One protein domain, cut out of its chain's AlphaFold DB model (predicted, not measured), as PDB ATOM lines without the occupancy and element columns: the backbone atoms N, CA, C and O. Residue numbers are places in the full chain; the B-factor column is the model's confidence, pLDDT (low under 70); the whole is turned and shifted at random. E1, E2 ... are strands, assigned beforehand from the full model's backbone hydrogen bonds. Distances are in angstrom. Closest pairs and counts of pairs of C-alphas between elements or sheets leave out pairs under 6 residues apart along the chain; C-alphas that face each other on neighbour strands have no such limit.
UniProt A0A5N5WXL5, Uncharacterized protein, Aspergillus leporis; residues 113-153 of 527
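What this domain is: This is residues 113 to 153 of the 527 residues of an uncharacterized protein of Aspergillus leporis (UniProt A0A5N5WXL5). With little regular structure, the domain is two small two-stranded hairpins, E1 with E2 and E3 with E4, set apart and joined by a long loop, residues 130 to 142, that runs out past the second hairpin and folds back into E3. The printed part has 41 residues, of which 16 are in four named strands, in the order E1, E2, E3, E4, with no named helix; the class is all strand. It is elongated, 31 by 17 by 14 A, yet only just compact, close to loose, with a radius of gyration of the C-alphas of 10.7 A.

Where its parts are: E1, residues 120 to 123, begins at C-alpha 120 (-86.094, 35.704, 74.389) and is 9.5 A long. E2, residues 126 to 129, is 9.8 A. E3, residues 143 to 146, is 9.3 A. E4, residues 149 to 152, is 10.0 A and ends at C-alpha 152 (-91.259, 45.093, 69.144).

How they stand to each other: E1 and E2 form an antiparallel hairpin at 138 degrees, with N 128 and O 121 at 2.8 A. E3 and E4 form another at 135 degrees, with N 151 and O 144 at 2.7 A. E2 and E3 are apart.

The domain as a whole: The C-alphas of Asp 114 and Gly 136 are the two farthest apart, at 31.6 A. The printed part has no cut. The link from E2 to E3 is long. Residue 153 is under 70 in pLDDT.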
ATOM      1  N   ALA A 113     -78.497  38.601  71.069       85.56
ATOM      2  CA  ALA A 113     -77.729  37.435  70.630       85.56
ATOM      3  C   ALA A 113     -77.249  36.544  71.792       85.56
ATOM      4  O   ALA A 113     -76.992  35.359  71.584       85.56
ATOM      5  N   ASP A 114     -77.177  37.081  73.014       85.62
ATOM      6  CA  ASP A 114     -76.758  36.328  74.202       85.62
ATOM      7  C   ASP A 114     -77.876  35.412  74.728       85.62
ATOM      8  O   ASP A 114     -77.628  34.452  75.469       85.62
ATOM      9  N   CYS A 115     -79.122  35.672  74.327       88.38
ATOM     10  CA  CYS A 115     -80.262  34.846  74.679       88.38
ATOM     11  C   CYS A 115     -80.359  33.660  73.704       88.38
ATOM     12  O   CYS A 115     -80.770  33.799  72.559       88.38
ATOM     13  N   LYS A 116     -79.999  32.457  74.176       76.31
ATOM     14  CA  LYS A 116     -79.935  31.220  73.362       76.31
ATOM     15  C   LYS A 116     -81.261  30.760  72.741       76.31
ATOM     16  O   LYS A 116     -81.252  29.836  71.933       76.31
ATOM     17  N   ASP A 117     -82.385  31.341  73.142       79.31
ATOM     18  CA  ASP A 117     -83.711  30.926  72.698       79.31
ATOM     19  C   ASP A 117     -84.306  32.013  71.797       79.31
ATOM     20  O   ASP A 117     -84.356  33.180  72.183       79.31
ATOM     21  N   ALA A 118     -84.800  31.634  70.614       71.44
ATOM     22  CA  ALA A 118     -85.308  32.565  69.593       71.44
ATOM     23  C   ALA A 118     -86.537  33.384  70.049       71.44
ATOM     24  O   ALA A 118     -87.022  34.254  69.329       71.44
ATOM     25  N   PHE A 119     -87.056  33.087  71.242       83.56
ATOM     26  CA  PHE A 119     -88.218  33.720  71.859       83.56
ATOM     27  C   PHE A 119     -87.861  34.569  73.082       83.56
ATOM     28  O   PHE A 119     -88.763  34.936  73.838       83.56
ATOM     29  N   LEU A 120     -86.578  34.843  73.317       85.75
ATOM     30  CA  LEU A 120     -86.094  35.704  74.389       85.75
ATOM     31  C   LEU A 120     -85.478  36.976  73.788       85.75
ATOM     32  O   LEU A 120     -84.779  36.905  72.782       85.75
ATOM     33  N   TYR A 121     -85.712  38.129  74.410       90.12
ATOM     34  CA  TYR A 121     -84.987  39.367  74.116       90.12
ATOM     35  C   TYR A 121     -84.353  39.906  75.398       90.12
ATOM     36  O   TYR A 121     -84.872  39.687  76.493       90.12
ATOM     37  N   CYS A 122     -83.212  40.569  75.269       89.50
ATOM     38  CA  CYS A 122     -82.477  41.117  76.391       89.50
ATOM     39  C   CYS A 122     -83.066  42.470  76.797       89.50
ATOM     40  O   CYS A 122     -83.135  43.392  75.983       89.50
ATOM     41  N   LYS A 123     -83.481  42.597  78.057       92.38
ATOM     42  CA  LYS A 123     -83.905  43.863  78.656       92.38
ATOM     43  C   LYS A 123     -83.320  43.963  80.056       92.38
ATOM     44  O   LYS A 123     -83.502  43.045  80.848       92.38
ATOM     45  N   GLU A 124     -82.640  45.073  80.344       92.00
ATOM     46  CA  GLU A 124     -82.045  45.343  81.666       92.00
ATOM     47  C   GLU A 124     -81.157  44.183  82.148       92.00
ATOM     48  O   GLU A 124     -81.268  43.706  83.272       92.00
ATOM     49  N   GLU A 125     -80.301  43.688  81.254       93.12
ATOM     50  CA  GLU A 125     -79.412  42.548  81.492       93.12
ATOM     51  C   GLU A 125     -80.114  41.200  81.736       93.12
ATOM     52  O   GLU A 125     -79.456  40.230  82.101       93.12
ATOM     53  N   VAL A 126     -81.422  41.071  81.493       89.94
ATOM     54  CA  VAL A 126     -82.163  39.811  81.667       89.94
ATOM     55  C   VAL A 126     -82.849  39.389  80.367       89.94
ATOM     56  O   VAL A 126     -83.499  40.181  79.689       89.94
ATOM     57  N   CYS A 127     -82.741  38.105  80.013       88.75
ATOM     58  CA  CYS A 127     -83.477  37.532  78.886       88.75
ATOM     59  C   CYS A 127     -84.963  37.352  79.250       88.75
ATOM     60  O   CYS A 127     -85.307  36.517  80.089       88.75
ATOM     61  N   ILE A 128     -85.857  38.098  78.597       88.62
ATOM     62  CA  ILE A 128     -87.312  38.071  78.816       88.62
ATOM     63  C   ILE A 128     -88.014  37.388  77.643       88.62
ATOM     64  O   ILE A 128     -87.691  37.626  76.481       88.62
ATOM     65  N   ARG A 129     -89.018  36.553  77.934       89.06
ATOM     66  CA  ARG A 129     -89.791  35.827  76.916       89.06
ATOM     67  C   ARG A 129     -90.778  36.728  76.187       89.06
ATOM     68  O   ARG A 129     -91.599  37.396  76.808       89.06
ATOM     69  N   VAL A 130     -90.740  36.667  74.861       89.94
ATOM     70  CA  VAL A 130     -91.675  37.351  73.971       89.94
ATOM     71  C   VAL A 130     -93.083  36.749  74.136       89.94
ATOM     72  O   VAL A 130     -93.252  35.530  73.992       89.94
ATOM     73  N   PRO A 131     -94.111  37.561  74.447       80.50
ATOM     74  CA  PRO A 131     -95.476  37.076  74.601       80.50
ATOM     75  C   PRO A 131     -96.087  36.636  73.261       80.50
ATOM     76  O   PRO A 131     -95.741  37.128  72.184       80.50
ATOM     77  N   ARG A 132     -97.025  35.685  73.327       84.50
ATOM     78  CA  ARG A 132     -97.840  35.275  72.173       84.50
ATOM     79  C   ARG A 132     -98.992  36.249  71.965       84.50
ATOM     80  O   ARG A 132     -99.552  36.741  72.942       84.50
ATOM     81  N   CYS A 133     -99.388  36.427  70.710       86.62
ATOM     82  CA  CYS A 133    -100.597  37.164  70.361       86.62
ATOM     83  C   CYS A 133    -101.823  36.528  71.030       86.62
ATOM     84  O   CYS A 133    -102.027  35.308  70.952       86.62
ATOM     85  N   GLY A 134    -102.649  37.352  71.681       82.12
ATOM     86  CA  GLY A 134    -103.956  36.927  72.176       82.12
ATOM     87  C   GLY A 134    -104.886  36.503  71.030       82.12
ATOM     88  O   GLY A 134    -104.631  36.787  69.862       82.12
ATOM     89  N   ARG A 135    -106.016  35.851  71.349       70.38
ATOM     90  CA  ARG A 135    -107.023  35.422  70.346       70.38
ATOM     91  C   ARG A 135    -107.681  36.571  69.556       70.38
ATOM     92  O   ARG A 135    -108.472  36.274  68.668       70.38
ATOM     93  N   GLY A 136    -107.355  37.828  69.853       79.81
ATOM     94  CA  GLY A 136    -107.781  39.021  69.115       79.81
ATOM     95  C   GLY A 136    -106.664  39.745  68.357       79.81
ATOM     96  O   GLY A 136    -106.934  40.781  67.769       79.81
ATOM     97  N   GLY A 137    -105.427  39.231  68.352       87.06
ATOM     98  CA  GLY A 137    -104.277  39.982  67.829       87.06
ATOM     99  C   GLY A 137    -103.737  41.035  68.804       87.06
ATOM    100  O   GLY A 137    -102.946  41.884  68.407       87.06
ATOM    101  N   ASP A 138    -104.137  40.969  70.075       80.69
ATOM    102  CA  ASP A 138    -103.684  41.913  71.092       80.69
ATOM    103  C   ASP A 138    -102.277  41.553  71.585       80.69
ATOM    104  O   ASP A 138    -102.012  40.412  71.995       80.69
ATOM    105  N   CYS A 139    -101.398  42.553  71.576       92.00
ATOM    106  CA  CYS A 139    -100.075  42.539  72.185       92.00
ATOM    107  C   CYS A 139     -99.977  43.643  73.251       92.00
ATOM    108  O   CYS A 139    -100.688  44.646  73.158       92.00
ATOM    109  N   PRO A 140     -99.116  43.486  74.274       80.81
ATOM    110  CA  PRO A 140     -98.834  44.566  75.213       80.81
ATOM    111  C   PRO A 140     -98.299  45.805  74.478       80.81
ATOM    112  O   PRO A 140     -97.692  45.699  73.413       80.81
ATOM    113  N   GLN A 141     -98.547  46.978  75.060       76.56
ATOM    114  CA  GLN A 141     -98.230  48.281  74.474       76.56
ATOM    115  C   GLN A 141     -96.757  48.343  74.019       76.56
ATOM    116  O   GLN A 141     -95.859  47.997  74.787       76.56
ATOM    117  N   GLY A 142     -96.523  48.739  72.761       79.31
ATOM    118  CA  GLY A 142     -95.190  48.763  72.132       79.31
ATOM    119  C   GLY A 142     -94.823  47.523  71.302       79.31
ATOM    120  O   GLY A 142     -93.728  47.466  70.745       79.31
ATOM    121  N   PHE A 143     -95.720  46.540  71.181       85.75
ATOM    122  CA  PHE A 143     -95.506  45.351  70.355       85.75
ATOM    123  C   PHE A 143     -96.609  45.188  69.297       85.75
ATOM    124  O   PHE A 143     -97.790  45.367  69.585       85.75
ATOM    125  N   LEU A 144     -96.228  44.784  68.085       82.69
ATOM    126  CA  LEU A 144     -97.119  44.454  66.971       82.69
ATOM    127  C   LEU A 144     -97.229  42.939  66.784       82.69
ATOM    128  O   LEU A 144     -96.242  42.215  66.907       82.69
ATOM    129  N   CYS A 145     -98.409  42.433  66.435       86.38
ATOM    130  CA  CYS A 145     -98.567  41.016  66.111       86.38
ATOM    131  C   CYS A 145     -97.970  40.677  64.739       86.38
ATOM    132  O   CYS A 145     -98.453  41.139  63.709       86.38
ATOM    133  N   PHE A 146     -96.991  39.772  64.722       79.19
ATOM    134  CA  PHE A 146     -96.504  39.097  63.521       79.19
ATOM    135  C   PHE A 146     -96.812  37.597  63.628       79.19
ATOM    136  O   PHE A 146     -96.085  36.808  64.238       79.19
ATOM    137  N   GLY A 147     -97.942  37.191  63.046       88.38
ATOM    138  CA  GLY A 147     -98.439  35.818  63.132       88.38
ATOM    139  C   GLY A 147     -98.921  35.463  64.542       88.38
ATOM    140  O   GLY A 147     -99.899  36.022  65.024       88.38
ATOM    141  N   LEU A 148     -98.261  34.500  65.194       80.50
ATOM    142  CA  LEU A 148     -98.610  34.035  66.547       80.50
ATOM    143  C   LEU A 148     -97.853  34.773  67.670       80.50
ATOM    144  O   LEU A 148     -98.036  34.437  68.844       80.50
ATOM    145  N   TRP A 149     -97.001  35.745  67.334       85.31
ATOM    146  CA  TRP A 149     -96.040  36.341  68.264       85.31
ATOM    147  C   TRP A 149     -96.035  37.866  68.195       85.31
ATOM    148  O   TRP A 149     -96.208  38.451  67.127       85.31
ATOM    149  N   CYS A 150     -95.805  38.493  69.343       83.12
ATOM    150  CA  CYS A 150     -95.641  39.935  69.465       83.12
ATOM    151  C   CYS A 150     -94.203  40.336  69.095       83.12
ATOM    152  O   CYS A 150     -93.255  39.788  69.642       83.12
ATOM    153  N   ARG A 151     -94.012  41.290  68.186       84.81
ATOM    154  CA  ARG A 151     -92.711  41.837  67.780       84.81
ATOM    155  C   ARG A 151     -92.625  43.294  68.217       84.81
ATOM    156  O   ARG A 151     -93.561  44.048  67.989       84.81
ATOM    157  N   TRP A 152     -91.521  43.686  68.840       77.00
ATOM    158  CA  TRP A 152     -91.259  45.093  69.144       77.00
ATOM    159  C   TRP A 152     -90.973  45.825  67.831       77.00
ATOM    160  O   TRP A 152     -90.087  45.391  67.093       77.00
ATOM    161  N   ASP A 153     -91.720  46.888  67.530       64.19
ATOM    162  CA  ASP A 153     -91.447  47.741  66.372       64.19
ATOM    163  C   ASP A 153     -90.836  49.069  66.837       64.19
ATOM    164  O   ASP A 153     -91.438  49.799  67.624       64.19
TER     165      ASP A 153